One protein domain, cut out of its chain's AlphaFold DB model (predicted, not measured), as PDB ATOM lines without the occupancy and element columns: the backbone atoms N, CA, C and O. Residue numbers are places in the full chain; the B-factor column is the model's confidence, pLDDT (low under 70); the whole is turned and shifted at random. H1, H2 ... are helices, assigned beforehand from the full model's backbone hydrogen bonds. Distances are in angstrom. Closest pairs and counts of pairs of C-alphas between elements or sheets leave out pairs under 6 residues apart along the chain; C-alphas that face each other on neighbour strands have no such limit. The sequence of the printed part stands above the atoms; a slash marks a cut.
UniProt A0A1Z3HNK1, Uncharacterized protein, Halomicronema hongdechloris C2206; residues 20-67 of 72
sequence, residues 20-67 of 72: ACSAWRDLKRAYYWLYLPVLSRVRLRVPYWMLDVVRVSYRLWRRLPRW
ATOM      1  N   ALA A  20      16.267  -8.661 -51.699       59.53
ATOM      2  CA  ALA A  20      15.925  -9.560 -50.607       59.53
ATOM      3  C   ALA A  20      16.342 -11.003 -50.939       59.53
ATOM      4  O   ALA A  20      15.612 -11.760 -51.586       59.53
ATOM      5  N   CYS A  21      17.520 -11.409 -50.463       68.25
ATOM      6  CA  CYS A  21      18.054 -12.738 -50.700       68.25
ATOM      7  C   CYS A  21      17.116 -13.787 -50.084       68.25
ATOM      8  O   CYS A  21      17.062 -13.984 -48.864       68.25
ATOM      9  N   SER A  22      16.360 -14.481 -50.938       72.19
ATOM     10  CA  SER A  22      15.429 -15.538 -50.529       72.19
ATOM     11  C   SER A  22      16.146 -16.645 -49.763       72.19
ATOM     12  O   SER A  22      15.654 -17.087 -48.730       72.19
ATOM     13  N   ALA A  23      17.378 -16.968 -50.166       76.38
ATOM     14  CA  ALA A  23      18.221 -17.938 -49.477       76.38
ATOM     15  C   ALA A  23      18.482 -17.584 -48.013       76.38
ATOM     16  O   ALA A  23      18.481 -18.464 -47.155       76.38
ATOM     17  N   TRP A  24      18.677 -16.299 -47.712       75.56
ATOM     18  CA  TRP A  24      18.902 -15.846 -46.345       75.56
ATOM     19  C   TRP A  24      17.634 -15.953 -45.493       75.56
ATOM     20  O   TRP A  24      17.694 -16.352 -44.328       75.56
ATOM     21  N   ARG A  25      16.466 -15.644 -46.071       81.19
ATOM     22  CA  ARG A  25      15.173 -15.842 -45.394       81.19
ATOM     23  C   ARG A  25      14.909 -17.320 -45.122       81.19
ATOM     24  O   ARG A  25      14.560 -17.663 -43.993       81.19
ATOM     25  N   ASP A  26      15.133 -18.178 -46.112       82.69
ATOM     26  CA  ASP A  26      14.949 -19.627 -45.994       82.69
ATOM     27  C   ASP A  26      15.875 -20.215 -44.925       82.69
ATOM     28  O   ASP A  26      15.435 -20.996 -44.080       82.69
ATOM     29  N   LEU A  27      17.139 -19.775 -44.902       84.25
ATOM     30  CA  LEU A  27      18.115 -20.189 -43.900       84.25
ATOM     31  C   LEU A  27      17.684 -19.776 -42.489       84.25
ATOM     32  O   LEU A  27      17.674 -20.615 -41.589       84.25
ATOM     33  N   LYS A  28      17.286 -18.511 -42.288       85.44
ATOM     34  CA  LYS A  28      16.794 -18.034 -40.985       85.44
ATOM     35  C   LYS A  28      15.562 -18.815 -40.535       85.44
ATOM     36  O   LYS A  28      15.488 -19.234 -39.383       85.44
ATOM     37  N   ARG A  29      14.610 -19.062 -41.437       86.12
ATOM     38  CA  ARG A  29      13.407 -19.846 -41.131       86.12
ATOM     39  C   ARG A  29      13.760 -21.273 -40.714       86.12
ATOM     40  O   ARG A  29      13.257 -21.743 -39.698       86.12
ATOM     41  N   ALA A  30      14.647 -21.938 -41.451       86.19
ATOM     42  CA  ALA A  30      15.124 -23.273 -41.107       86.19
ATOM     43  C   ALA A  30      15.879 -23.281 -39.768       86.19
ATOM     44  O   ALA A  30      15.698 -24.194 -38.968       86.19
ATOM     45  N   TYR A  31      16.666 -22.246 -39.475       84.81
ATOM     46  CA  TYR A  31      17.350 -22.114 -38.192       84.81
ATOM     47  C   TYR A  31      16.355 -22.067 -37.021       84.81
ATOM     48  O   TYR A  31      16.426 -22.881 -36.104       84.81
ATOM     49  N   TYR A  32      15.364 -21.178 -37.060       87.69
ATOM     50  CA  TYR A  32      14.408 -21.085 -35.952       87.69
ATOM     51  C   TYR A  32      13.464 -22.287 -35.860       87.69
ATOM     52  O   TYR A  32      13.067 -22.660 -34.762       87.69
ATOM     53  N   TRP A  33      13.117 -22.908 -36.988       87.00
ATOM     54  CA  TRP A  33      12.133 -23.989 -37.012       87.00
ATOM     55  C   TRP A  33      12.729 -25.384 -36.802       87.00
ATOM     56  O   TRP A  33      12.097 -26.233 -36.187       87.00
ATOM     57  N   LEU A  34      13.944 -25.630 -37.295       83.75
ATOM     58  CA  LEU A  34      14.614 -26.927 -37.201       83.75
ATOM     59  C   LEU A  34      15.747 -26.888 -36.179       83.75
ATOM     60  O   LEU A  34      15.840 -27.766 -35.319       83.75
ATOM     61  N   TYR A  35      16.611 -25.872 -36.256       81.88
ATOM     62  CA  TYR A  35      17.784 -25.825 -35.391       81.88
ATOM     63  C   TYR A  35      17.407 -25.550 -33.935       81.88
ATOM     64  O   TYR A  35      17.806 -26.300 -33.046       81.88
ATOM     65  N   LEU A  36      16.589 -24.530 -33.682       83.88
ATOM     66  CA  LEU A  36      16.259 -24.123 -32.319       83.88
ATOM     67  C   LEU A  36      15.488 -25.185 -31.505       83.88
ATOM     68  O   LEU A  36      15.874 -25.405 -30.362       83.88
ATOM     69  N   PRO A  37      14.452 -25.880 -32.010       84.00
ATOM     70  CA  PRO A  37      13.731 -26.864 -31.197       84.00
ATOM     71  C   PRO A  37      14.399 -28.245 -31.143       84.00
ATOM     72  O   PRO A  37      14.254 -28.942 -30.138       84.00
ATOM     73  N   VAL A  38      15.121 -28.655 -32.194       81.31
ATOM     74  CA  VAL A  38      15.654 -30.026 -32.317       81.31
ATOM     75  C   VAL A  38      17.163 -30.066 -32.082       81.31
ATOM     76  O   VAL A  38      17.636 -30.768 -31.190       81.31
ATOM     77  N   LEU A  39      17.932 -29.289 -32.848       77.25
ATOM     78  CA  LEU A  39      19.402 -29.341 -32.823       77.25
ATOM     79  C   LEU A  39      20.021 -28.571 -31.648       77.25
ATOM     80  O   LEU A  39      21.148 -28.857 -31.271       77.25
ATOM     81  N   SER A  40      19.313 -27.624 -31.029       76.94
ATOM     82  CA  SER A  40      19.826 -26.954 -29.823       76.94
ATOM     83  C   SER A  40      19.849 -27.894 -28.612       76.94
ATOM     84  O   SER A  40      20.741 -27.815 -27.768       76.94
ATOM     85  N   ARG A  41      18.875 -28.813 -28.542       78.06
ATOM     86  CA  ARG A  41      18.737 -29.782 -27.452       78.06
ATOM     87  C   ARG A  41      19.657 -30.978 -27.650       78.06
ATOM     88  O   ARG A  41      20.201 -31.501 -26.680       78.06
ATOM     89  N   VAL A  42      19.852 -31.398 -28.896       76.88
ATOM     90  CA  VAL A  42      20.758 -32.492 -29.237       76.88
ATOM     91  C   VAL A  42      22.069 -31.884 -29.722       76.88
ATOM     92  O   VAL A  42      22.122 -31.389 -30.840       76.88
ATOM     93  N   ARG A  43      23.136 -31.928 -28.908       75.44
ATOM     94  CA  ARG A  43      24.495 -31.479 -29.290       75.44
ATOM     95  C   ARG A  43      25.092 -32.382 -30.379       75.44
ATOM     96  O   ARG A  43      26.038 -33.130 -30.146       75.44
ATOM     97  N   LEU A  44      24.501 -32.347 -31.567       73.75
ATOM     98  CA  LEU A  44      24.904 -33.129 -32.719       73.75
ATOM     99  C   LEU A  44      26.139 -32.492 -33.334       73.75
ATOM    100  O   LEU A  44      26.130 -31.343 -33.775       73.75
ATOM    101  N   ARG A  45      27.213 -33.274 -33.392       79.56
ATOM    102  CA  ARG A  45      28.385 -32.933 -34.185       79.56
ATOM    103  C   ARG A  45      28.015 -33.140 -35.647       79.56
ATOM    104  O   ARG A  45      27.940 -34.276 -36.101       79.56
ATOM    105  N   VAL A  46      27.730 -32.050 -36.354       78.88
ATOM    106  CA  VAL A  46      27.308 -32.097 -37.757       78.88
ATOM    107  C   VAL A  46      28.462 -32.653 -38.601       78.88
ATOM    108  O   VAL A  46      29.519 -32.020 -38.672       78.88
ATOM    109  N   PRO A  47      28.308 -33.836 -39.215       86.94
ATOM    110  CA  PRO A  47      29.347 -34.404 -40.056       86.94
ATOM    111  C   PRO A  47      29.388 -33.678 -41.405       86.94
ATOM    112  O   PRO A  47      28.373 -33.183 -41.894       86.94
ATOM    113  N   TYR A  48      30.562 -33.634 -42.034       84.81
ATOM    114  CA  TYR A  48      30.786 -32.829 -43.241       84.81
ATOM    115  C   TYR A  48      29.840 -33.185 -44.398       84.81
ATOM    116  O   TYR A  48      29.282 -32.295 -45.034       84.81
ATOM    117  N   TRP A  49      29.562 -34.477 -44.603       89.12
ATOM    118  CA  TRP A  49      28.656 -34.950 -45.657       89.12
ATOM    119  C   TRP A  49      27.234 -34.381 -45.532       89.12
ATOM    120  O   TRP A  49      26.533 -34.225 -46.529       89.12
ATOM    121  N   MET A  50      26.804 -34.019 -44.318       86.44
ATOM    122  CA  MET A  50      25.496 -33.412 -44.092       86.44
ATOM    123  C   MET A  50      25.421 -32.008 -44.709       86.44
ATOM    124  O   MET A  50      24.373 -31.627 -45.228       86.44
ATOM    125  N   LEU A  51      26.532 -31.261 -44.738       85.12
ATOM    126  CA  LEU A  51      26.603 -29.966 -45.422       85.12
ATOM    127  C   LEU A  51      26.429 -30.129 -46.934       85.12
ATOM    128  O   LEU A  51      25.733 -29.328 -47.565       85.12
ATOM    129  N   ASP A  52      27.006 -31.184 -47.508       90.06
ATOM    130  CA  ASP A  52      26.858 -31.489 -48.931       90.06
ATOM    131  C   ASP A  52      25.423 -31.899 -49.273       90.06
ATOM    132  O   ASP A  52      24.859 -31.403 -50.249       90.06
ATOM    133  N   VAL A  53      24.777 -32.707 -48.427       90.50
ATOM    134  CA  VAL A  53      23.356 -33.060 -48.583       90.50
ATOM    135  C   VAL A  53      22.464 -31.819 -48.509       90.50
ATOM    136  O   VAL A  53      21.585 -31.641 -49.358       90.50
ATOM    137  N   VAL A  54      22.704 -30.913 -47.556       86.62
ATOM    138  CA  VAL A  54      21.969 -29.639 -47.460       86.62
ATOM    139  C   VAL A  54      22.194 -28.790 -48.716       86.62
ATOM    140  O   VAL A  54      21.250 -28.237 -49.277       86.62
ATOM    141  N   ARG A  55      23.426 -28.733 -49.230       86.75
ATOM    142  CA  ARG A  55      23.760 -27.971 -50.440       86.75
ATOM    143  C   ARG A  55      23.089 -28.540 -51.693       86.75
ATOM    144  O   ARG A  55      22.571 -27.768 -52.503       86.75
ATOM    145  N   VAL A  56      23.093 -29.861 -51.870       89.81
ATOM    146  CA  VAL A  56      22.461 -30.536 -53.017       89.81
ATOM    147  C   VAL A  56      20.944 -30.407 -52.944       89.81
ATOM    148  O   VAL A  56      20.326 -29.996 -53.927       89.81
ATOM    149  N   SER A  57      20.349 -30.679 -51.782       86.81
ATOM    150  CA  SER A  57      18.900 -30.567 -51.586       86.81
ATOM    151  C   SER A  57      18.410 -29.136 -51.803       86.81
ATOM    152  O   SER A  57      17.441 -28.940 -52.530       86.81
ATOM    153  N   TYR A  58      19.128 -28.122 -51.308       84.25
ATOM    154  CA  TYR A  58      18.780 -26.719 -51.541       84.25
ATOM    155  C   TYR A  58      18.887 -26.308 -53.020       84.25
ATOM    156  O   TYR A  58      18.030 -25.589 -53.542       84.25
ATOM    157  N   ARG A  59      19.912 -26.788 -53.738       84.00
ATOM    158  CA  ARG A  59      20.050 -26.552 -55.189       84.00
ATOM    159  C   ARG A  59      18.933 -27.222 -55.982       84.00
ATOM    160  O   ARG A  59      18.412 -26.610 -56.909       84.00
ATOM    161  N   LEU A  60      18.570 -28.455 -55.631       86.06
ATOM    162  CA  LEU A  60      17.476 -29.179 -56.273       86.06
ATOM    163  C   LEU A  60      16.130 -28.503 -55.990       86.06
ATOM    164  O   LEU A  60      15.336 -28.297 -56.904       86.06
ATOM    165  N   TRP A  61      15.921 -28.075 -54.745       81.31
ATOM    166  CA  TRP A  61      14.723 -27.368 -54.314       81.31
ATOM    167  C   TRP A  61      14.528 -26.054 -55.083       81.31
ATOM    168  O   TRP A  61      13.453 -25.825 -55.633       81.31
ATOM    169  N   ARG A  62      15.579 -25.240 -55.246       76.38
ATOM    170  CA  ARG A  62      15.502 -24.012 -56.061       76.38
ATOM    171  C   ARG A  62      15.329 -24.248 -57.563       76.38
ATOM    172  O   ARG A  62      14.871 -23.349 -58.261       76.38
ATOM    173  N   ARG A  63      15.701 -25.423 -58.076       76.31
ATOM    174  CA  ARG A  63      15.508 -25.791 -59.491       76.31
ATOM    175  C   ARG A  63      14.088 -26.267 -59.793       76.31
ATOM    176  O   ARG A  63      13.705 -26.288 -60.960       76.31
ATOM    177  N   LEU A  64      13.305 -26.636 -58.778       78.44
ATOM    178  CA  LEU A  64      11.915 -27.034 -58.973       78.44
ATOM    179  C   LEU A  64      11.060 -25.802 -59.331       78.44
ATOM    180  O   LEU A  64      11.003 -24.849 -58.550       78.44
ATOM    181  N   PRO A  65      10.326 -25.818 -60.462       60.31
ATOM    182  CA  PRO A  65       9.531 -24.674 -60.931       60.31
ATOM    183  C   PRO A  65       8.388 -24.299 -59.976       60.31
ATOM    184  O   PRO A  65       7.856 -23.195 -60.042       60.31
ATOM    185  N   ARG A  66       8.054 -25.200 -59.043       59.06
ATOM    186  CA  ARG A  66       6.966 -25.074 -58.068       59.06
ATOM    187  C   ARG A  66       7.180 -23.960 -57.026       59.06
ATOM    188  O   ARG A  66       6.226 -23.585 -56.362       59.06
ATOM    189  N   TRP A  67       8.395 -23.415 -56.898       53.66
ATOM    190  CA  TRP A  67       8.743 -22.383 -55.902       53.66
ATOM    191  C   TRP A  67       8.996 -20.988 -56.489       53.66
ATOM    192  O   TRP A  67       9.213 -20.040 -55.741       53.66
TER     193      TRP A  67
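AT A GLANCE: This is residues 20 to 67 of the 72 residues of an uncharacterized protein of Halomicronema hongdechloris C2206 (UniProt A0A1Z3HNK1). What is the shape? An open frame of two helices: H1 runs out, residues 40 to 47 cross at the wide end, and H2 folds back, with an empty space between. How large is it? The printed part has 48 residues, is all helix with no named strand, and is loose with a radius of gyration of the C-alphas of 12.4 A. It is only just elongated, spanning 35 by 23 by 17 A.

IN THESE COORDINATES: Where is H1? Residues 22 to 39, 22.8 A long, beginning at C-alpha 22 (15.429, -15.538, -50.529). Where is H2? Residues 48 to 63, 23.4 A long, ending at C-alpha 63 (15.508, -25.791, -59.491).

HOW THE PARTS SIT: Do the helices meet? H1 and H2 are apart, with no C-alpha of one within 8 A of the other. Are their backbones whole? O i to N i+4 pairs are within hydrogen-bond range in 12 of 14 for H1 and 11 of 12 for H2.

THE WHOLE: What joins them? A short link of 8 residues, and the printed part has no cut. Where is confidence low? Residues 20 to 21 and 65 to 67 are under 70.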